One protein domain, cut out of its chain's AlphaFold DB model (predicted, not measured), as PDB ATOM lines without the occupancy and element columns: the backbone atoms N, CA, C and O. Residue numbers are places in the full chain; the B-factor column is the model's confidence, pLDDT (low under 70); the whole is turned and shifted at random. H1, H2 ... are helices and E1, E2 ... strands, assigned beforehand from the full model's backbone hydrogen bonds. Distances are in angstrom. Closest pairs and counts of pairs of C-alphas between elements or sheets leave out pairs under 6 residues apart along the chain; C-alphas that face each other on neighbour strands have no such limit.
ATOM      1  N   VAL A   3     -50.388  32.441 -21.225       96.56
ATOM      2  CA  VAL A   3     -49.993  33.264 -22.367       96.56
ATOM      3  C   VAL A   3     -51.126  33.248 -23.382       96.56
ATOM      4  O   VAL A   3     -51.501  32.184 -23.878       96.56
ATOM      5  N   ARG A   4     -51.689  34.425 -23.674       97.94
ATOM      6  CA  ARG A   4     -52.642  34.611 -24.776       97.94
ATOM      7  C   ARG A   4     -51.857  34.864 -26.053       97.94
ATOM      8  O   ARG A   4     -50.922  35.664 -26.032       97.94
ATOM      9  N   TRP A   5     -52.237  34.216 -27.141       98.31
ATOM     10  CA  TRP A   5     -51.561  34.366 -28.424       98.31
ATOM     11  C   TRP A   5     -52.567  34.479 -29.568       98.31
ATOM     12  O   TRP A   5     -53.694  33.990 -29.469       98.31
ATOM     13  N   LYS A   6     -52.148  35.147 -30.643       98.69
ATOM     14  CA  LYS A   6     -52.890  35.339 -31.891       98.69
ATOM     15  C   LYS A   6     -51.943  35.013 -33.049       98.69
ATOM     16  O   LYS A   6     -50.846  35.562 -33.116       98.69
ATOM     17  N   LEU A   7     -52.357  34.124 -33.944       98.62
ATOM     18  CA  LEU A   7     -51.719  33.911 -35.237       98.62
ATOM     19  C   LEU A   7     -52.401  34.835 -36.240       98.62
ATOM     20  O   LEU A   7     -53.598  34.699 -36.498       98.62
ATOM     21  N   ILE A   8     -51.649  35.781 -36.780       98.31
ATOM     22  CA  ILE A   8     -52.161  36.817 -37.673       98.31
ATOM     23  C   ILE A   8     -51.491  36.722 -39.032       98.31
ATOM     24  O   ILE A   8     -50.315  36.384 -39.122       98.31
ATOM     25  N   GLN A   9     -52.234  37.024 -40.088       98.06
ATOM     26  CA  GLN A   9     -51.720  37.071 -41.449       98.06
ATOM     27  C   GLN A   9     -52.173  38.352 -42.134       98.06
ATOM     28  O   GLN A   9     -53.342  38.726 -42.056       98.06
ATOM     29  N   GLY A  10     -51.254  38.998 -42.836       97.50
ATOM     30  CA  GLY A  10     -51.520  40.192 -43.628       97.50
ATOM     31  C   GLY A  10     -50.421  40.406 -44.658       97.50
ATOM     32  O   GLY A  10     -49.616  39.507 -44.903       97.50
ATOM     33  N   TYR A  11     -50.386  41.597 -45.244       97.50
ATOM     34  CA  TYR A  11     -49.356  42.002 -46.198       97.50
ATOM     35  C   TYR A  11     -48.429  43.033 -45.559       97.50
ATOM     36  O   TYR A  11     -48.908  43.997 -44.961       97.50
ATOM     37  N   GLU A  12     -47.115  42.827 -45.669       97.38
ATOM     38  CA  GLU A  12     -46.124  43.766 -45.140       97.38
ATOM     39  C   GLU A  12     -46.310  45.145 -45.772       97.38
ATOM     40  O   GLU A  12     -46.544  45.284 -46.976       97.38
ATOM     41  N   LYS A  13     -46.223  46.173 -44.931       95.44
ATOM     42  CA  LYS A  13     -46.652  47.530 -45.241       95.44
ATOM     43  C   LYS A  13     -46.022  48.115 -46.502       95.44
ATOM     44  O   LYS A  13     -46.704  48.806 -47.259       95.44
ATOM     45  N   ARG A  14     -44.733  47.867 -46.730       93.25
ATOM     46  CA  ARG A  14     -43.955  48.473 -47.816       93.25
ATOM     47  C   ARG A  14     -43.884  47.581 -49.048       93.25
ATOM     48  O   ARG A  14     -44.035  48.076 -50.156       93.25
ATOM     49  N   SER A  15     -43.637  46.293 -48.859       94.44
ATOM     50  CA  SER A  15     -43.382  45.336 -49.931       94.44
ATOM     51  C   SER A  15     -44.647  44.667 -50.451       94.44
ATOM     52  O   SER A  15     -44.609  44.040 -51.504       94.44
ATOM     53  N   LYS A  16     -45.743  44.736 -49.686       95.69
ATOM     54  CA  LYS A  16     -47.006  44.039 -49.954       95.69
ATOM     55  C   LYS A  16     -46.853  42.518 -50.081       95.69
ATOM     56  O   LYS A  16     -47.716  41.858 -50.648       95.69
ATOM     57  N   PHE A  17     -45.785  41.938 -49.528       96.81
ATOM     58  CA  PHE A  17     -45.623  40.483 -49.475       96.81
ATOM     59  C   PHE A  17     -46.387  39.908 -48.280       96.81
ATOM     60  O   PHE A  17     -46.452  40.563 -47.237       96.81
ATOM     61  N   PRO A  18     -46.963  38.700 -48.395       96.75
ATOM     62  CA  PRO A  18     -47.672  38.082 -47.286       96.75
ATOM     63  C   PRO A  18     -46.710  37.778 -46.134       96.75
ATOM     64  O   PRO A  18     -45.602  37.289 -46.350       96.75
ATOM     65  N   VAL A  19     -47.158  38.049 -44.909       97.62
ATOM     66  CA  VAL A  19     -46.440  37.727 -43.672       97.62
ATOM     67  C   VAL A  19     -47.420  37.145 -42.661       97.62
ATOM     68  O   VAL A  19     -48.501  37.698 -42.426       97.62
ATOM     69  N   LYS A  20     -47.029  36.035 -42.038       98.19
ATOM     70  CA  LYS A  20     -47.739  35.387 -40.940       98.19
ATOM     71  C   LYS A  20     -46.954  35.538 -39.641       98.19
ATOM     72  O   LYS A  20     -45.785  35.169 -39.563       98.19
ATOM     73  N   ILE A  21     -47.609  36.040 -38.600       98.19
ATOM     74  CA  ILE A  21     -46.980  36.387 -37.326       98.19
ATOM     75  C   ILE A  21     -47.673  35.672 -36.183       98.19
ATOM     76  O   ILE A  21     -48.897  35.693 -36.074       98.19
ATOM     77  N   LEU A  22     -46.885  35.087 -35.290       98.62
ATOM     78  CA  LEU A  22     -47.361  34.668 -33.983       98.62
ATOM     79  C   LEU A  22     -47.127  35.797 -32.976       98.62
ATOM     80  O   LEU A  22     -45.991  36.088 -32.604       98.62
ATOM     81  N   PHE A  23     -48.202  36.440 -32.532       98.62
ATOM     82  CA  PHE A  23     -48.142  37.528 -31.564       98.62
ATOM     83  C   PHE A  23     -48.657  37.087 -30.197       98.62
ATOM     84  O   PHE A  23     -49.690  36.427 -30.083       98.62
ATOM     85  N   SER A  24     -47.984  37.528 -29.142       98.00
ATOM     86  CA  SER A  24     -48.481  37.452 -27.777       98.00
ATOM     87  C   SER A  24     -48.080  38.705 -27.000       98.00
ATOM     88  O   SER A  24     -46.901  39.045 -26.932       98.00
ATOM     89  N   GLY A  25     -49.066  39.388 -26.422       96.25
ATOM     90  CA  GLY A  25     -48.879  40.628 -25.675       96.25
ATOM     91  C   GLY A  25     -50.199  41.320 -25.331       96.25
ATOM     92  O   GLY A  25     -51.267  40.724 -25.486       96.25
ATOM     93  N   SER A  26     -50.122  42.561 -24.847       93.38
ATOM     94  CA  SER A  26     -51.290  43.398 -24.552       93.38
ATOM     95  C   SER A  26     -52.018  43.823 -25.832       93.38
ATOM     96  O   SER A  26     -51.436  43.824 -26.919       93.38
ATOM     97  N   ASP A  27     -53.284  44.229 -25.720       92.12
ATOM     98  CA  ASP A  27     -54.037  44.713 -26.883       92.12
ATOM     99  C   ASP A  27     -53.465  46.033 -27.431       92.12
ATOM    100  O   ASP A  27     -53.402  46.220 -28.645       92.12
ATOM    101  N   SER A  28     -52.930  46.905 -26.568       89.88
ATOM    102  CA  SER A  28     -52.242  48.131 -27.006       89.88
ATOM    103  C   SER A  28     -50.984  47.831 -27.836       89.88
ATOM    104  O   SER A  28     -50.702  48.491 -28.838       89.88
ATOM    105  N   ASP A  29     -50.242  46.795 -27.446       93.75
ATOM    106  CA  ASP A  29     -49.050  46.342 -28.150       93.75
ATOM    107  C   ASP A  29     -49.418  45.631 -29.456       93.75
ATOM    108  O   ASP A  29     -48.734  45.805 -30.463       93.75
ATOM    109  N   PHE A  30     -50.525  44.885 -29.462       95.62
ATOM    110  CA  PHE A  30     -51.072  44.255 -30.659       95.62
ATOM    111  C   PHE A  30     -51.433  45.289 -31.730       95.62
ATOM    112  O   PHE A  30     -51.058  45.126 -32.893       95.62
ATOM    113  N   VAL A  31     -52.118  46.372 -31.352       93.50
ATOM    114  CA  VAL A  31     -52.472  47.440 -32.298       93.50
ATOM    115  C   VAL A  31     -51.224  48.152 -32.819       93.50
ATOM    116  O   VAL A  31     -51.112  48.397 -34.018       93.50
ATOM    117  N   TYR A  32     -50.249  48.430 -31.950       93.56
ATOM    118  CA  TYR A  32     -48.981  49.025 -32.379       93.56
ATOM    119  C   TYR A  32     -48.247  48.139 -33.396       93.56
ATOM    120  O   TYR A  32     -47.865  48.606 -34.468       93.56
ATOM    121  N   VAL A  33     -48.081  46.853 -33.077       95.50
ATOM    122  CA  VAL A  33     -47.364  45.899 -33.930       95.50
ATOM    123  C   VAL A  33     -48.073  45.707 -35.266       95.50
ATOM    124  O   VAL A  33     -47.417  45.710 -36.304       95.50
ATOM    125  N   THR A  34     -49.401  45.587 -35.277       96.06
ATOM    126  CA  THR A  34     -50.141  45.411 -36.535       96.06
ATOM    127  C   THR A  34     -50.069  46.652 -37.425       96.06
ATOM    128  O   THR A  34     -49.809  46.492 -38.611       96.06
ATOM    129  N   LYS A  35     -50.169  47.873 -36.875       93.75
ATOM    130  CA  LYS A  35     -49.985  49.137 -37.629       93.75
ATOM    131  C   LYS A  35     -48.556  49.343 -38.154       93.75
ATOM    132  O   LYS A  35     -48.348  50.049 -39.147       93.75
ATOM    133  N   MET A  36     -47.567  48.798 -37.444       94.81
ATOM    134  CA  MET A  36     -46.159  48.849 -37.839       94.81
ATOM    135  C   MET A  36     -45.870  47.894 -39.001       94.81
ATOM    136  O   MET A  36     -45.143  48.263 -39.921       94.81
ATOM    137  N   ILE A  37     -46.418  46.678 -38.947       95.81
ATOM    138  CA  ILE A  37     -46.079  45.609 -39.890       95.81
ATOM    139  C   ILE A  37     -46.982  45.608 -41.114       95.81
ATOM    140  O   ILE A  37     -46.491  45.431 -42.226       95.81
ATOM    141  N   PHE A  38     -48.286  45.761 -40.916       96.44
ATOM    142  CA  PHE A  38     -49.272  45.659 -41.978       96.44
ATOM    143  C   PHE A  38     -49.676  47.044 -42.479       96.44
ATOM    144  O   PHE A  38     -49.530  48.047 -41.776       96.44
ATOM    145  N   ASP A  39     -50.142  47.087 -43.722       80.94
ATOM    146  CA  ASP A  39     -50.726  48.287 -44.316       80.94
ATOM    147  C   ASP A  39     -52.182  48.454 -43.860       80.94
ATOM    148  O   ASP A  39     -52.424  48.928 -42.751       80.94
ATOM    149  N   ASP A  40     -53.127  47.951 -44.660       73.81
ATOM    150  CA  ASP A  40     -54.561  48.036 -44.417       73.81
ATOM    151  C   ASP A  40     -55.163  46.638 -44.278       73.81
ATOM    152  O   ASP A  40     -55.660  46.015 -45.216       73.81
ATOM    153  N   GLY A  41     -55.101  46.143 -43.047       88.44
ATOM    154  CA  GLY A  41     -55.815  44.947 -42.633       88.44
ATOM    155  C   GLY A  41     -54.946  43.709 -42.460       88.44
ATOM    156  O   GLY A  41     -53.889  43.508 -43.057       88.44
ATOM    157  N   PHE A  42     -55.437  42.851 -41.583       96.88
ATOM    158  CA  PHE A  42     -54.896  41.536 -41.294       96.88
ATOM    159  C   PHE A  42     -56.063  40.632 -40.903       96.88
ATOM    160  O   PHE A  42     -57.135  41.095 -40.510       96.88
ATOM    161  N   LYS A  43     -55.850  39.325 -40.988       97.75
ATOM    162  CA  LYS A  43     -56.781  38.312 -40.500       97.75
ATOM    163  C   LYS A  43     -56.168  37.625 -39.294       97.75
ATOM    164  O   LYS A  43     -54.996  37.250 -39.321       97.75
ATOM    165  N   ILE A  44     -56.957  37.444 -38.241       98.19
ATOM    166  CA  ILE A  44     -56.606  36.535 -37.150       98.19
ATOM    167  C   ILE A  44     -57.006  35.139 -37.620       98.19
ATOM    168  O   ILE A  44     -58.188  34.867 -37.796       98.19
ATOM    169  N   LEU A  45     -56.023  34.279 -37.871       98.31
ATOM    170  CA  LEU A  45     -56.256  32.910 -38.333       98.31
ATOM    171  C   LEU A  45     -56.614  31.990 -37.170       98.31
ATOM    172  O   LEU A  45     -57.512  31.165 -37.276       98.31
ATOM    173  N   LEU A  46     -55.877  32.127 -36.067       98.00
ATOM    174  CA  LEU A  46     -56.027  31.332 -34.854       98.00
ATOM    175  C   LEU A  46     -55.746  32.214 -33.643       98.00
ATOM    176  O   LEU A  46     -54.944  33.145 -33.703       98.00
ATOM    177  N   GLN A  47     -56.366  31.894 -32.516       98.12
ATOM    178  CA  GLN A  47     -56.034  32.500 -31.235       98.12
ATOM    179  C   GLN A  47     -56.267  31.499 -30.118       98.12
ATOM    180  O   GLN A  47     -57.125  30.623 -30.221       98.12
ATOM    181  N   GLY A  48     -55.513  31.634 -29.036       97.81
ATOM    182  CA  GLY A  48     -55.588  30.667 -27.958       97.81
ATOM    183  C   GLY A  48     -54.886  31.106 -26.691       97.81
ATOM    184  O   GLY A  48     -54.427  32.243 -26.537       97.81
ATOM    185  N   LYS A  49     -54.844  30.165 -25.750       98.06
ATOM    186  CA  LYS A  49     -54.195  30.319 -24.454       98.06
ATOM    187  C   LYS A  49     -53.388  29.069 -24.157       98.06
ATOM    188  O   LYS A  49     -53.921  27.971 -24.244       98.06
ATOM    189  N   PHE A  50     -52.139  29.248 -23.757       97.56
ATOM    190  CA  PHE A  50     -51.273  28.165 -23.294       97.56
ATOM    191  C   PHE A  50     -50.611  28.540 -21.973       97.56
ATOM    192  O   PHE A  50     -50.566  29.711 -21.595       97.56
ATOM    193  N   THR A  51     -50.068  27.559 -21.256       96.38
ATOM    194  CA  THR A  51     -49.087  27.852 -20.204       96.38
ATOM    195  C   THR A  51     -47.814  28.410 -20.846       96.38
ATOM    196  O   THR A  51     -47.528  28.118 -22.005       96.38
ATOM    197  N   LEU A  52     -47.036  29.221 -20.120       94.38
ATOM    198  CA  LEU A  52     -45.803  29.817 -20.659       94.38
ATOM    199  C   LEU A  52     -44.846  28.773 -21.252       94.38
ATOM    200  O   LEU A  52     -44.361  28.955 -22.363       94.38
ATOM    201  N   TRP A  53     -44.594  27.680 -20.530       94.19
ATOM    202  CA  TRP A  53     -43.709  26.615 -21.002       94.19
ATOM    203  C   TRP A  53     -44.224  25.978 -22.298       94.19
ATOM    204  O   TRP A  53     -43.477  25.891 -23.272       94.19
ATOM    205  N   PHE A  54     -45.512  25.617 -22.346       96.00
ATOM    206  CA  PHE A  54     -46.101  24.988 -23.526       96.00
ATOM    207  C   PHE A  54     -46.157  25.951 -24.718       96.00
ATOM    208  O   PHE A  54     -45.839  25.562 -25.837       96.00
ATOM    209  N   PHE A  55     -46.464  27.232 -24.478       96.38
ATOM    210  CA  PHE A  55     -46.377  28.270 -25.504       96.38
ATOM    211  C   PHE A  55     -44.967  28.357 -26.085       96.38
ATOM    212  O   PHE A  55     -44.819  28.291 -27.297       96.38
ATOM    213  N   MET A  56     -43.936  28.469 -25.241       95.44
ATOM    214  CA  MET A  56     -42.556  28.593 -25.718       95.44
ATOM    215  C   MET A  56     -42.096  27.355 -26.490       95.44
ATOM    216  O   MET A  56     -41.354  27.511 -27.457       95.44
ATOM    217  N   LEU A  57     -42.540  26.156 -26.098       94.94
ATOM    218  CA  LEU A  57     -42.277  24.917 -26.830       94.94
ATOM    219  C   LEU A  57     -42.915  24.958 -28.229       94.94
ATOM    220  O   LEU A  57     -42.212  24.869 -29.230       94.94
ATOM    221  N   VAL A  58     -44.234  25.158 -28.300       96.50
ATOM    222  CA  VAL A  58     -45.000  25.150 -29.561       96.50
ATOM    223  C   VAL A  58     -44.560  26.280 -30.495       96.50
ATOM    224  O   VAL A  58     -44.383  26.068 -31.696       96.50
ATOM    225  N   ALA A  59     -44.367  27.481 -29.946       96.00
ATOM    226  CA  ALA A  59     -43.996  28.664 -30.705       96.00
ATOM    227  C   ALA A  59     -42.590  28.537 -31.300       96.00
ATOM    228  O   ALA A  59     -42.412  28.793 -32.484       96.00
ATOM    229  N   ARG A  60     -41.591  28.096 -30.519       95.50
ATOM    230  CA  ARG A  60     -40.209  27.955 -31.012       95.50
ATOM    231  C   ARG A  60     -40.034  26.833 -32.024       95.50
ATOM    232  O   ARG A  60     -39.174  26.969 -32.887       95.50
ATOM    233  N   SER A  61     -40.850  25.785 -31.944       95.44
ATOM    234  CA  SER A  61     -40.895  24.713 -32.946       95.44
ATOM    235  C   SER A  61     -41.650  25.107 -34.221       95.44
ATOM    236  O   SER A  61     -41.780  24.290 -35.124       95.44
ATOM    237  N   ASN A  62     -42.169  26.336 -34.296       96.56
ATOM    238  CA  ASN A  62     -42.920  26.868 -35.431       96.56
ATOM    239  C   ASN A  62     -44.087  25.981 -35.908       96.56
ATOM    240  O   ASN A  62     -44.365  25.906 -37.103       96.56
ATOM    241  N   ILE A  63     -44.811  25.336 -34.986       96.81
ATOM    242  CA  ILE A  63     -45.938  24.440 -35.329       96.81
ATOM    243  C   ILE A  63     -47.024  25.168 -36.146       96.81
ATOM    244  O   ILE A  63     -47.727  24.564 -36.949       96.81
ATOM    245  N   PHE A  64     -47.141  26.487 -35.983       96.06
ATOM    246  CA  PHE A  64     -48.109  27.321 -36.699       96.06
ATOM    247  C   PHE A  64     -47.669  27.747 -38.111       96.06
ATOM    248  O   PHE A  64     -48.427  28.435 -38.805       96.06
ATOM    249  N   GLY A  65     -46.450  27.390 -38.532       96.75
ATOM    250  CA  GLY A  65     -45.885  27.786 -39.822       96.75
ATOM    251  C   GLY A  65     -45.931  29.300 -40.028       96.75
ATOM    252  O   GLY A  65     -46.453  29.765 -41.046       96.75
ATOM    253  N   CYS A  66     -45.501  30.060 -39.016       97.25
ATOM    254  CA  CYS A  66     -45.378  31.514 -39.072       97.25
ATOM    255  C   CYS A  66     -43.982  31.928 -39.551       97.25
ATOM    256  O   CYS A  66     -43.041  31.137 -39.503       97.25
ATOM    257  N   ASP A  67     -43.864  33.164 -40.026       97.44
ATOM    258  CA  ASP A  67     -42.606  33.734 -40.512       97.44
ATOM    259  C   ASP A  67     -41.844  34.441 -39.378       97.44
ATOM    260  O   ASP A  67     -40.611  34.436 -39.337       97.44
ATOM    261  N   LEU A  68     -42.590  35.012 -38.425       97.00
ATOM    262  CA  LEU A  68     -42.079  35.780 -37.291       97.00
ATOM    263  C   LEU A  68     -42.898  35.507 -36.021       97.00
ATOM    264  O   LEU A  68     -44.123  35.416 -36.069       97.00
ATOM    265  N   MET A  69     -42.237  35.472 -34.865       98.00
ATOM    266  CA  MET A  69     -42.886  35.564 -33.554       98.00
ATOM    267  C   MET A  69     -42.499  36.858 -32.843       98.00
ATOM    268  O   MET A  69     -41.325  37.228 -32.812       98.00
ATOM    269  N   LEU A  70     -43.488  37.475 -32.193       98.06
ATOM    270  CA  LEU A  70     -43.326  38.541 -31.208       98.06
ATOM    271  C   LEU A  70     -43.997  38.119 -29.899       98.06
ATOM    272  O   LEU A  70     -45.224  38.056 -29.811       98.06
ATOM    273  N   PHE A  71     -43.192  37.830 -28.878       97.69
ATOM    274  CA  PHE A  71     -43.673  37.391 -27.567       97.69
ATOM    275  C   PHE A  71     -43.301  38.389 -26.469       97.69
ATOM    276  O   PHE A  71     -42.126  38.550 -26.140       97.69
ATOM    277  N   GLN A  72     -44.301  39.062 -25.901       96.94
ATOM    278  CA  GLN A  72     -44.134  39.990 -24.791       96.94
ATOM    279  C   GLN A  72     -43.969  39.241 -23.472       96.94
ATOM    280  O   GLN A  72     -44.780  38.391 -23.105       96.94
ATOM    281  N   TYR A  73     -42.972  39.639 -22.692       94.88
ATOM    282  CA  TYR A  73     -42.760  39.119 -21.350       94.88
ATOM    283  C   TYR A  73     -42.161  40.181 -20.428       94.88
ATOM    284  O   TYR A  73     -41.686  41.229 -20.873       94.88
ATOM    285  N   LYS A  74     -42.210  39.910 -19.122       93.88
ATOM    286  CA  LYS A  74     -41.542  40.719 -18.099       93.88
ATOM    287  C   LYS A  74     -40.115  40.190 -17.920       93.88
ATOM    288  O   LYS A  74     -39.945  38.987 -17.732       93.88
ATOM    289  N   ARG A  75     -39.105  41.060 -18.016       89.81
ATOM    290  CA  ARG A  75     -37.671  40.710 -18.065       89.81
ATOM    291  C   ARG A  75     -37.141  40.040 -16.793       89.81
ATOM    292  O   ARG A  75     -36.129  39.360 -16.868       89.81
ATOM    293  N   ASP A  76     -37.816  40.215 -15.658       84.38
ATOM    294  CA  ASP A  76     -37.500  39.533 -14.394       84.38
ATOM    295  C   ASP A  76     -37.854  38.035 -14.412       84.38
ATOM    296  O   ASP A  76     -37.430  37.281 -13.539       84.38
ATOM    297  N   LYS A  77     -38.613  37.576 -15.413       80.00
ATOM    298  CA  LYS A  77     -38.911  36.158 -15.616       80.00
ATOM    299  C   LYS A  77     -37.794  35.500 -16.412       80.00
ATOM    300  O   LYS A  77     -37.380  35.999 -17.455       80.00
ATOM    301  N   SER A  78     -37.369  34.324 -15.957       76.06
ATOM    302  CA  SER A  78     -36.328  33.513 -16.589       76.06
ATOM    303  C   SER A  78     -36.786  32.959 -17.948       76.06
ATOM    304  O   SER A  78     -37.267  31.829 -18.049       76.06
ATOM    305  N   VAL A  79     -36.645  33.752 -19.011       85.31
ATOM    306  CA  VAL A  79     -36.807  33.294 -20.395       85.31
ATOM    307  C   VAL A  79     -35.453  33.376 -21.089       85.31
ATOM    308  O   VAL A  79     -34.942  34.461 -21.349       85.31
ATOM    309  N   SER A  80     -34.852  32.221 -21.387       88.25
ATOM    310  CA  SER A  80     -33.566  32.171 -22.088       88.25
ATOM    311  C   SER A  80     -33.740  32.609 -23.542       88.25
ATOM    312  O   SER A  80     -34.552  31.999 -24.244       88.25
ATOM    313  N   ILE A  81     -32.954  33.575 -24.009       91.50
ATOM    314  CA  ILE A  81     -32.870  33.943 -25.430       91.50
ATOM    315  C   ILE A  81     -32.046  32.884 -26.174       91.50
ATOM    316  O   ILE A  81     -31.002  32.451 -25.681       91.50
ATOM    317  N   LYS A  82     -32.536  32.411 -27.321       90.62
ATOM    318  CA  LYS A  82     -31.863  31.410 -28.170       90.62
ATOM    319  C   LYS A  82     -31.144  32.068 -29.353       90.62
ATOM    320  O   LYS A  82     -31.277  33.266 -29.592       90.62
ATOM    321  N   LYS A  83     -30.381  31.274 -30.113       83.94
ATOM    322  CA  LYS A  83     -29.829  31.701 -31.408       83.94
ATOM    323  C   LYS A  83     -30.981  32.170 -32.318       83.94
ATOM    324  O   LYS A  83     -32.063  31.579 -32.283       83.94
ATOM    325  N   ASN A  84     -30.754  33.234 -33.088       85.62
ATOM    326  CA  ASN A  84     -31.736  33.857 -33.992       85.62
ATOM    327  C   ASN A  84     -32.958  34.483 -33.278       85.62
ATOM    328  O   ASN A  84     -33.989  34.739 -33.902       85.62
ATOM    329  N   GLU A  85     -32.855  34.737 -31.969       95.31
ATOM    330  CA  GLU A  85     -33.830  35.514 -31.202       95.31
ATOM    331  C   GLU A  85     -33.225  36.849 -30.760       95.31
ATOM    332  O   GLU A  85     -32.084  36.917 -30.299       95.31
ATOM    333  N   PHE A  86     -34.022  37.910 -30.841       96.75
ATOM    334  CA  PHE A  86     -33.680  39.227 -30.322       96.75
ATOM    335  C   PHE A  86     -34.559  39.547 -29.120       96.75
ATOM    336  O   PHE A  86     -35.768  39.315 -29.135       96.75
ATOM    337  N   GLN A  87     -33.957  40.126 -28.087       96.56
ATOM    338  CA  GLN A  87     -34.683  40.671 -26.946       96.56
ATOM    339  C   GLN A  87     -34.817  42.183 -27.125       96.56
ATOM    340  O   GLN A  87     -33.835  42.902 -26.987       96.56
ATOM    341  N   LEU A  88     -36.016  42.673 -27.421       96.38
ATOM    342  CA  LEU A  88     -36.279  44.093 -27.657       96.38
ATOM    343  C   LEU A  88     -36.930  44.683 -26.405       96.38
ATOM    344  O   LEU A  88     -37.966  44.154 -25.997       96.38
ATOM    345  N   PRO A  89     -36.409  45.754 -25.779       96.62
ATOM    346  CA  PRO A  89     -37.181  46.463 -24.762       96.62
ATOM    347  C   PRO A  89     -38.519  46.908 -25.356       96.62
ATOM    348  O   PRO A  89     -38.589  47.317 -26.508       96.62
ATOM    349  N   LEU A  90     -39.603  46.825 -24.589       95.81
ATOM    350  CA  LEU A  90     -40.905  47.261 -25.095       95.81
ATOM    351  C   LEU A  90     -40.981  48.790 -25.167       95.81
ATOM    352  O   LEU A  90     -41.556  49.359 -26.099       95.81
ATOM    353  N   TRP A  91     -40.379  49.428 -24.166       96.50
ATOM    354  CA  TRP A  91     -40.314  50.867 -24.016       96.50
ATOM    355  C   TRP A  91     -38.923  51.300 -23.572       96.50
ATOM    356  O   TRP A  91     -38.299  50.650 -22.728       96.50
ATOM    357  N   ALA A 257     -40.282  43.310 -22.381       96.06
ATOM    358  CA  ALA A 257     -39.572  43.115 -23.632       96.06
ATOM    359  C   ALA A 257     -40.377  42.230 -24.583       96.06
ATOM    360  O   ALA A 257     -41.223  41.451 -24.143       96.06
ATOM    361  N   PHE A 258     -40.074  42.329 -25.872       97.44
ATOM    362  CA  PHE A 258     -40.422  41.317 -26.855       97.44
ATOM    363  C   PHE A 258     -39.258  40.353 -27.062       97.44
ATOM    364  O   PHE A 258     -38.104  40.772 -27.146       97.44
ATOM    365  N   ILE A 259     -39.571  39.070 -27.210       97.50
ATOM    366  CA  ILE A 259     -38.738  38.150 -27.980       97.50
ATOM    367  C   ILE A 259     -39.206  38.233 -29.426       97.50
ATOM    368  O   ILE A 259     -40.357  37.902 -29.714       97.50
ATOM    369  N   LEU A 260     -38.313  38.671 -30.307       97.69
ATOM    370  CA  LEU A 260     -38.487  38.621 -31.751       97.69
ATOM    371  C   LEU A 260     -37.716  37.407 -32.266       97.69
ATOM    372  O   LEU A 260     -36.491  37.367 -32.160       97.69
ATOM    373  N   LYS A 261     -38.428  36.415 -32.805       97.44
ATOM    374  CA  LYS A 261     -37.826  35.242 -33.454       97.44
ATOM    375  C   LYS A 261     -38.232  35.209 -34.913       97.44
ATOM    376  O   LYS A 261     -39.415  35.337 -35.219       97.44
ATOM    377  N   ILE A 262     -37.257  34.996 -35.782       96.62
ATOM    378  CA  ILE A 262     -37.472  34.818 -37.213       96.62
ATOM    379  C   ILE A 262     -37.445  33.316 -37.500       96.62
ATOM    380  O   ILE A 262     -36.601  32.603 -36.954       96.62
ATOM    381  N   PHE A 263     -38.398  32.835 -38.297       96.00
ATOM    382  CA  PHE A 263     -38.503  31.416 -38.655       96.00
ATOM    383  C   PHE A 263     -38.284  31.143 -40.132       96.00
ATOM    384  O   PHE A 263     -37.894  30.036 -40.486       96.00
ATOM    385  N   ARG A 264     -38.596  32.113 -40.992       94.19
ATOM    386  CA  ARG A 264     -38.556  31.925 -42.434       94.19
ATOM    387  C   ARG A 264     -37.899  33.114 -43.107       94.19
ATOM    388  O   ARG A 264     -38.238  34.261 -42.817       94.19
ATOM    389  N   ASP A 265     -37.021  32.809 -44.052       95.50
ATOM    390  CA  ASP A 265     -36.601  33.769 -45.058       95.50
ATOM    391  C   ASP A 265     -37.745  33.982 -46.062       95.50
ATOM    392  O   ASP A 265     -38.101  33.097 -46.845       95.50
ATOM    393  N   SER A 266     -38.376  35.150 -45.991       94.81
ATOM    394  CA  SER A 266     -39.352  35.599 -46.976       94.81
ATOM    395  C   SER A 266     -39.109  37.063 -47.308       94.81
ATOM    396  O   SER A 266     -38.629  37.836 -46.473       94.81
ATOM    397  N   ASN A 267     -39.510  37.483 -48.509       95.50
ATOM    398  CA  ASN A 267     -39.387  38.883 -48.915       95.50
ATOM    399  C   ASN A 267     -40.105  39.830 -47.939       95.50
ATOM    400  O   ASN A 267     -39.593  40.904 -47.637       95.50
ATOM    401  N   GLY A 268     -41.253  39.420 -47.387       96.00
ATOM    402  CA  GLY A 268     -41.964  40.204 -46.377       96.00
ATOM    403  C   GLY A 268     -41.149  40.391 -45.093       96.00
ATOM    404  O   GLY A 268     -41.035  41.509 -44.597       96.00
ATOM    405  N   ILE A 269     -40.501  39.336 -44.587       96.44
ATOM    406  CA  ILE A 269     -39.623  39.441 -43.410       96.44
ATOM    407  C   ILE A 269     -38.384  40.281 -43.702       96.44
ATOM    408  O   ILE A 269     -38.036  41.147 -42.897       96.44
ATOM    409  N   ARG A 270     -37.752  40.084 -44.863       96.56
ATOM    410  CA  ARG A 270     -36.597  40.884 -45.288       96.56
ATOM    411  C   ARG A 270     -36.927  42.372 -45.290       96.56
ATOM    412  O   ARG A 270     -36.237  43.170 -44.654       96.56
ATOM    413  N   HIS A 271     -38.029  42.742 -45.940       95.88
ATOM    414  CA  HIS A 271     -38.494  44.124 -45.969       95.88
ATOM    415  C   HIS A 271     -38.857  44.641 -44.578       95.88
ATOM    416  O   HIS A 271     -38.451  45.755 -44.241       95.88
ATOM    417  N   PHE A 272     -39.547  43.854 -43.750       96.69
ATOM    418  CA  PHE A 272     -39.883  44.258 -42.388       96.69
ATOM    419  C   PHE A 272     -38.627  44.597 -41.566       96.69
ATOM    420  O   PHE A 272     -38.541  45.697 -41.016       96.69
ATOM    421  N   LEU A 273     -37.635  43.703 -41.523       96.69
ATOM    422  CA  LEU A 273     -36.423  43.868 -40.713       96.69
ATOM    423  C   LEU A 273     -35.561  45.043 -41.181       96.69
ATOM    424  O   LEU A 273     -35.153  45.873 -40.366       96.69
ATOM    425  N   MET A 274     -35.343  45.180 -42.493       95.75
ATOM    426  CA  MET A 274     -34.592  46.312 -43.046       95.75
ATOM    427  C   MET A 274     -35.290  47.650 -42.771       95.75
ATOM    428  O   MET A 274     -34.646  48.697 -42.637       95.75
ATOM    429  N   ASN A 275     -36.623  47.666 -42.722       95.62
ATOM    430  CA  ASN A 275     -37.387  48.902 -42.586       95.62
ATOM    431  C   ASN A 275     -37.754  49.282 -41.157       95.62
ATOM    432  O   ASN A 275     -38.154  50.429 -40.954       95.62
ATOM    433  N   ASN A 276     -37.560  48.389 -40.190       96.81
ATOM    434  CA  ASN A 276     -37.907  48.610 -38.792       96.81
ATOM    435  C   ASN A 276     -36.712  48.291 -37.880       96.81
ATOM    436  O   ASN A 276     -36.806  47.366 -37.078       96.81
ATOM    437  N   PRO A 277     -35.593  49.040 -37.973       97.06
ATOM    438  CA  PRO A 277     -34.485  48.867 -37.040       97.06
ATOM    439  C   PRO A 277     -34.958  49.129 -35.604       97.06
ATOM    440  O   PRO A 277     -35.825  49.979 -35.372       97.06
ATOM    441  N   PHE A 278     -34.404  48.404 -34.638       97.94
ATOM    442  CA  PHE A 278     -34.873  48.408 -33.247       97.94
ATOM    443  C   PHE A 278     -33.720  48.349 -32.246       97.94
ATOM    444  O   PHE A 278     -32.624  47.897 -32.570       97.94
ATOM    445  N   PHE A 279     -33.964  48.788 -31.014       97.81
ATOM    446  CA  PHE A 279     -33.052  48.522 -29.909       97.81
ATOM    447  C   PHE A 279     -33.187  47.067 -29.474       97.81
ATOM    448  O   PHE A 279     -34.295  46.531 -29.405       97.81
ATOM    449  N   SER A 280     -32.070  46.425 -29.154       96.81
ATOM    450  CA  SER A 280     -32.060  45.080 -28.590       96.81
ATOM    451  C   SER A 280     -31.041  44.950 -27.469       96.81
ATOM    452  O   SER A 280     -30.052  45.682 -27.412       96.81
ATOM    453  N   TYR A 281     -31.288  44.004 -26.568       94.94
ATOM    454  CA  TYR A 281     -30.319  43.617 -25.561       94.94
ATOM    455  C   TYR A 281     -29.307  42.627 -26.122       94.94
ATOM    456  O   TYR A 281     -29.643  41.670 -26.821       94.94
ATOM    457  N   SER A 282     -28.053  42.824 -25.739       91.06
ATOM    458  CA  SER A 282     -26.935  41.966 -26.085       91.06
ATOM    459  C   SER A 282     -25.955  41.900 -24.935       91.06
ATOM    460  O   SER A 282     -25.302  42.892 -24.643       91.06
ATOM    461  N   LYS A 283     -25.805  40.735 -24.296       88.06
ATOM    462  CA  LYS A 283     -24.882  40.573 -23.155       88.06
ATOM    463  C   LYS A 283     -25.108  41.647 -22.066       88.06
ATOM    464  O   LYS A 283     -24.161  42.233 -21.560       88.06
ATOM    465  N   GLY A 284     -26.375  41.948 -21.766       86.31
ATOM    466  CA  GLY A 284     -26.777  42.962 -20.777       86.31
ATOM    467  C   GLY A 284     -26.751  44.418 -21.263       86.31
ATOM    468  O   GLY A 284     -27.254  45.287 -20.562       86.31
ATOM    469  N   LYS A 285     -26.230  44.674 -22.464       92.50
ATOM    470  CA  LYS A 285     -26.091  46.003 -23.076       92.50
ATOM    471  C   LYS A 285     -27.222  46.316 -24.047       92.50
ATOM    472  O   LYS A 285     -27.768  45.380 -24.631       92.50
ATOM    473  N   ILE A 286     -27.570  47.588 -24.243       95.56
ATOM    474  CA  ILE A 286     -28.578  48.000 -25.235       95.56
ATOM    475  C   ILE A 286     -27.861  48.467 -26.499       95.56
ATOM    476  O   ILE A 286     -27.091  49.420 -26.467       95.56
ATOM    477  N   CYS A 287     -28.150  47.831 -27.630       96.62
ATOM    478  CA  CYS A 287     -27.575  48.182 -28.927       96.62
ATOM    479  C   CYS A 287     -28.671  48.526 -29.937       96.62
ATOM    480  O   CYS A 287     -29.762  47.950 -29.907       96.62
ATOM    481  N   SER A 288     -28.358  49.388 -30.898       97.38
ATOM    482  CA  SER A 288     -29.156  49.525 -32.119       97.38
ATOM    483  C   SER A 288     -28.945  48.293 -32.993       97.38
ATOM    484  O   SER A 288     -27.810  47.943 -33.274       97.38
ATOM    485  N   SER A 289     -30.003  47.617 -33.429       97.31
ATOM    486  CA  SER A 289     -29.922  46.479 -34.358       97.31
ATOM    487  C   SER A 289     -30.464  46.883 -35.719       97.31
ATOM    488  O   SER A 289     -31.613  47.319 -35.834       97.31
ATOM    489  N   VAL A 290     -29.615  46.760 -36.736       97.38
ATOM    490  CA  VAL A 290     -29.875  47.253 -38.086       97.38
ATOM    491  C   VAL A 290     -29.546  46.152 -39.077       97.38
ATOM    492  O   VAL A 290     -28.412  45.686 -39.145       97.38
ATOM    493  N   PHE A 291     -30.549  45.749 -39.850       96.81
ATOM    494  CA  PHE A 291     -30.353  44.827 -40.959       96.81
ATOM    495  C   PHE A 291     -29.963  45.599 -42.217       96.81
ATOM    496  O   PHE A 291     -30.588  46.618 -42.529       96.81
ATOM    497  N   TYR A 292     -28.957  45.093 -42.921       96.00
ATOM    498  CA  TYR A 292     -28.399  45.681 -44.137       96.00
ATOM    499  C   TYR A 292     -28.183  44.596 -45.203       96.00
ATOM    500  O   TYR A 292     -28.235  43.402 -44.897       96.00
ATOM    501  N   ASN A 293     -27.990  45.015 -46.449       94.25
ATOM    502  CA  ASN A 293     -27.683  44.157 -47.596       94.25
ATOM    503  C   ASN A 293     -26.846  44.945 -48.620       94.25
ATOM    504  O   ASN A 293     -26.541  46.114 -48.400       94.25
ATOM    505  N   GLU A 294     -26.511  44.341 -49.762       89.31
ATOM    506  CA  GLU A 294     -25.699  45.003 -50.799       89.31
ATOM    507  C   GLU A 294     -26.309  46.316 -51.320       89.31
ATOM    508  O   GLU A 294     -25.586  47.244 -51.670       89.31
ATOM    509  N   SER A 295     -27.642  46.424 -51.352       84.12
ATOM    510  CA  SER A 295     -28.330  47.626 -51.836       84.12
ATOM    511  C   SER A 295     -28.556  48.693 -50.765       84.12
ATOM    512  O   SER A 295     -28.983  49.805 -51.086       84.12
ATOM    513  N   ARG A 296     -28.292  48.386 -49.492       86.00
ATOM    514  CA  ARG A 296     -28.495  49.307 -48.380       86.00
ATOM    515  C   ARG A 296     -27.482  49.060 -47.279       86.00
ATOM    516  O   ARG A 296     -27.598  48.088 -46.543       86.00
ATOM    517  N   ASP A 297     -26.586  50.023 -47.121       87.00
ATOM    518  CA  ASP A 297     -25.513  49.977 -46.137       87.00
ATOM    519  C   ASP A 297     -25.994  50.225 -44.692       87.00
ATOM    520  O   ASP A 297     -27.048  50.832 -44.438       87.00
ATOM    521  N   CYS A 298     -25.197  49.759 -43.736       89.69
ATOM    522  CA  CYS A 298     -25.351  50.045 -42.320       89.69
ATOM    523  C   CYS A 298     -24.485  51.246 -41.922       89.69
ATOM    524  O   CYS A 298     -23.364  51.095 -41.446       89.69
ATOM    525  N   ASP A 299     -25.025  52.459 -42.058       89.38
ATOM    526  CA  ASP A 299     -24.350  53.645 -41.526       89.38
ATOM    527  C   ASP A 299     -24.481  53.700 -39.995       89.38
ATOM    528  O   ASP A 299     -25.501  54.141 -39.443       89.38
ATOM    529  N   GLU A 300     -23.432  53.265 -39.297       90.19
ATOM    530  CA  GLU A 300     -23.370  53.303 -37.838       90.19
ATOM    531  C   GLU A 300     -23.628  54.706 -37.282       90.19
ATOM    532  O   GLU A 300     -24.291  54.828 -36.257       90.19
ATOM    533  N   LYS A 301     -23.205  55.783 -37.960       89.06
ATOM    534  CA  LYS A 301     -23.435  57.152 -37.467       89.06
ATOM    535  C   LYS A 301     -24.918  57.505 -37.463       89.06
ATOM    536  O   LYS A 301     -25.402  58.118 -36.511       89.06
ATOM    537  N   THR A 302     -25.653  57.082 -38.490       89.19
ATOM    538  CA  THR A 302     -27.107  57.278 -38.579       89.19
ATOM    539  C   THR A 302     -27.854  56.527 -37.474       89.19
ATOM    540  O   THR A 302     -28.843  57.033 -36.927       89.19
ATOM    541  N   TYR A 303     -27.392  55.322 -37.138       91.88
ATOM    542  CA  TYR A 303     -28.059  54.429 -36.188       91.88
ATOM    543  C   TYR A 303     -27.452  54.427 -34.782       91.88
ATOM    544  O   TYR A 303     -27.952  53.720 -33.901       91.88
ATOM    545  N   HIS A 304     -26.428  55.235 -34.540       92.44
ATOM    546  CA  HIS A 304     -25.909  55.496 -33.212       92.44
ATOM    547  C   HIS A 304     -26.797  56.515 -32.487       92.44
ATOM    548  O   HIS A 304     -27.287  57.498 -33.055       92.44
ATOM    549  N   PHE A 305     -27.017  56.275 -31.197       91.12
ATOM    550  CA  PHE A 305     -27.771  57.158 -30.317       91.12
ATOM    551  C   PHE A 305     -27.003  57.320 -29.015       91.12
ATOM    552  O   PHE A 305     -26.376  56.384 -28.526       91.12
ATOM    553  N   ASN A 306     -27.071  58.504 -28.422       91.56
ATOM    554  CA  ASN A 306     -26.446  58.708 -27.126       91.56
ATOM    555  C   ASN A 306     -27.118  57.794 -26.093       91.56
ATOM    556  O   ASN A 306     -28.347  57.742 -26.014       91.56
ATOM    557  N   GLY A 307     -26.305  57.082 -25.314       92.12
ATOM    558  CA  GLY A 307     -26.770  56.140 -24.297       92.12
ATOM    559  C   GLY A 307     -26.988  54.705 -24.787       92.12
ATOM    560  O   GLY A 307     -27.352  53.862 -23.972       92.12
ATOM    561  N   VAL A 308     -26.756  54.388 -26.071       94.62
ATOM    562  CA  VAL A 308     -26.589  52.983 -26.488       94.62
ATOM    563  C   VAL A 308     -25.132  52.545 -26.412       94.62
ATOM    564  O   VAL A 308     -24.219  53.349 -26.563       94.62
ATOM    565  N   ASP A 309     -24.919  51.245 -26.231       95.38
ATOM    566  CA  ASP A 309     -23.593  50.627 -26.174       95.38
ATOM    567  C   ASP A 309     -22.939  50.430 -27.550       95.38
ATOM    568  O   ASP A 309     -21.764  50.076 -27.627       95.38
ATOM    569  N   GLY A 310     -23.699  50.585 -28.636       95.62
ATOM    570  CA  GLY A 310     -23.190  50.452 -29.999       95.62
ATOM    571  C   GLY A 310     -24.265  50.130 -31.032       95.62
ATOM    572  O   GLY A 310     -25.451  49.969 -30.713       95.62
ATOM    573  N   VAL A 311     -23.825  50.013 -32.283       96.94
ATOM    574  CA  VAL A 311     -24.649  49.601 -33.421       96.94
ATOM    575  C   VAL A 311     -24.257  48.185 -33.827       96.94
ATOM    576  O   VAL A 311     -23.088  47.834 -33.903       96.94
ATOM    577  N   LYS A 312     -25.262  47.345 -34.055       95.94
ATOM    578  CA  LYS A 312     -25.124  46.000 -34.594       95.94
ATOM    579  C   LYS A 312     -25.636  45.993 -36.019       95.94
ATOM    580  O   LYS A 312     -26.850  45.940 -36.237       95.94
ATOM    581  N   CYS A 313     -24.704  46.020 -36.955       96.31
ATOM    582  CA  CYS A 313     -24.970  45.793 -38.363       96.31
ATOM    583  C   CYS A 313     -25.086  44.287 -38.613       96.31
ATOM    584  O   CYS A 313     -24.181  43.522 -38.289       96.31
ATOM    585  N   ILE A 314     -26.232  43.856 -39.132       96.25
ATOM    586  CA  ILE A 314     -26.544  42.449 -39.383       96.25
ATOM    587  C   ILE A 314     -26.773  42.284 -40.882       96.25
ATOM    588  O   ILE A 314     -27.766  42.793 -41.406       96.25
ATOM    589  N   ASN A 315     -25.868  41.575 -41.559       96.50
ATOM    590  CA  ASN A 315     -26.068  41.205 -42.954       96.50
ATOM    591  C   ASN A 315     -27.292  40.287 -43.024       96.50
ATOM    592  O   ASN A 315     -27.319  39.222 -42.401       96.50
ATOM    593  N   ILE A 316     -28.333  40.730 -43.724       96.25
ATOM    594  CA  ILE A 316     -29.599  40.010 -43.752       96.25
ATOM    595  C   ILE A 316     -29.489  38.676 -44.489       96.25
ATOM    596  O   ILE A 316     -30.136  37.717 -44.081       96.25
ATOM    597  N   ASP A 317     -28.647  38.592 -45.519       95.19
ATOM    598  CA  ASP A 317     -28.440  37.371 -46.293       95.19
ATOM    599  C   ASP A 317     -27.741  36.314 -45.442       95.19
ATOM    600  O   ASP A 317     -28.255  35.210 -45.270       95.19
ATOM    601  N   GLU A 318     -26.634  36.682 -44.799       94.69
ATOM    602  CA  GLU A 318     -25.910  35.783 -43.895       94.69
ATOM    603  C   GLU A 318     -26.761  35.370 -42.691       94.69
ATOM    604  O   GLU A 318     -26.738  34.212 -42.273       94.69
ATOM    605  N   PHE A 319     -27.528  36.299 -42.116       94.94
ATOM    606  CA  PHE A 319     -28.390  35.994 -40.981       94.94
ATOM    607  C   PHE A 319     -29.487  34.991 -41.361       94.94
ATOM    608  O   PHE A 319     -29.725  34.038 -40.617       94.94
ATOM    609  N   LEU A 320     -30.144  35.190 -42.510       92.69
ATOM    610  CA  LEU A 320     -31.263  34.353 -42.938       92.69
ATOM    611  C   LEU A 320     -30.820  32.982 -43.473       92.69
ATOM    612  O   LEU A 320     -31.548  32.008 -43.287       92.69
ATOM    613  N   LEU A 321     -29.609  32.873 -44.032       90.88
ATOM    614  CA  LEU A 321     -28.982  31.589 -44.388       90.88
ATOM    615  C   LEU A 321     -28.728  30.683 -43.169       90.88
ATOM    616  O   LEU A 321     -28.609  29.471 -43.315       90.88
ATOM    617  N   ASN A 322     -28.646  31.264 -41.969       87.12
ATOM    618  CA  ASN A 322     -28.311  30.578 -40.719       87.12
ATOM    619  C   ASN A 322     -29.528  30.295 -39.809       87.12
ATOM    620  O   ASN A 322     -29.335  30.051 -38.605       87.12
TER     621      ASN A 322
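Overview. This is residues 3 to 91 and 257 to 322 of the 323 residues of an uncharacterized protein of Prosthecochloris marina (UniProt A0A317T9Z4). A strongly twisted sheet of six strands has H1 on one face and H2 and H3 on the other; beyond its edge strand E5 a smaller twisted sheet, E7 to E9, continues side by side with it through E7. H3 packs on both sheets, H4 covers the opposite face of the small sheet, and H5 follows its last strand. The printed part has 155 residues, with five named helices and nine named strands in the order E1 E2 H1 E3 H2 E4 E5 E6 H3 E7 E8 H4 E9 H5. The sheets run E3 E1 E2 E4 E6 E5 and E7 E8 E9, both mixed; the class is mixed, helices and strands. The whole is compact, radius of gyration of the C-alphas 15.2 A, spanning 43 by 37 by 30 A.

Along the chain. In the large sheet, E3 is residues 38 to 51, 28.1 A long, and bends by 101 degrees at residue 41. E1, residues 3 to 12, is 25.4 A long, begins at C-alpha 3 (-49.993, 33.264, -22.367) and bends by 59 degrees at residue 9. E2 is 18 to 24, E4 68 to 74, E6 257 to 262 and E5 85 to 89. The small sheet holds E7, 278 to 282, E8, 285 to 292, 21.2 A long, and E9, 311 to 315. The helices are H1, 27 to 37, 15.3 A; H2, 52 to 60; H3, 267 to 275; H4, 300 to 303; and H5, 316 to 321, which ends at C-alpha 321 (-28.982, 31.589, -44.388).

Arrangement. E1 and E2 form an antiparallel hairpin, N 8 to O 21 at 2.8 A; E3 and E1 are antiparallel, N 5 to O 48 at 3.0 A. E2 and E4 are parallel, N 22 to O 68 at 2.9 A. E6 is antiparallel to E4, N 71 to O 259 at 3.0 A, and to E5, N 88 to O 258 at 2.8 A. H1 and H2 are on opposite faces, three layers, and the sheet curls round each; the closest C-alphas of H1 and E2, Phe 23 and Phe 30, are 7.4 A apart, and those of H2 and E4, Ala 59 and Met 69, 7.5 A. E2, H1, E3 and E3, H2, E4 are split strand-helix-strand units, same-way strands with others between them, each with a right-handed crossover. The closest C-alphas of E5 and E7, Leu 88 and Ser 280, are 4.4 A apart. E7 and E8 form a hairpin, N 280 to O 287 at 2.9 A. E8, H4, E9 is a strand-helix-strand unit, parallel neighbours joined through a helix, with a right-handed crossover; N 290 to O 312 is 2.9 A. The closest C-alphas of H3 and E8, Met 274 and Phe 291, are 5.0 A apart; H5 only grazes the small sheet with residues 316 to 319. Every O i to N i+4 pair is within hydrogen-bond range in H1, H2, H3 and H5; H4 is too short for one.

Size, cuts and confidence. The two C-alphas farthest apart, Lys 49 and Lys 301, are 42.8 A apart. Residues 92 to 256 are not printed, and C-alphas 91 and 257 are 7.8 A apart across the cut. Of the links printed whole, none is long. Mean pLDDT of the printed part is 94.4; no printed residue is under 70.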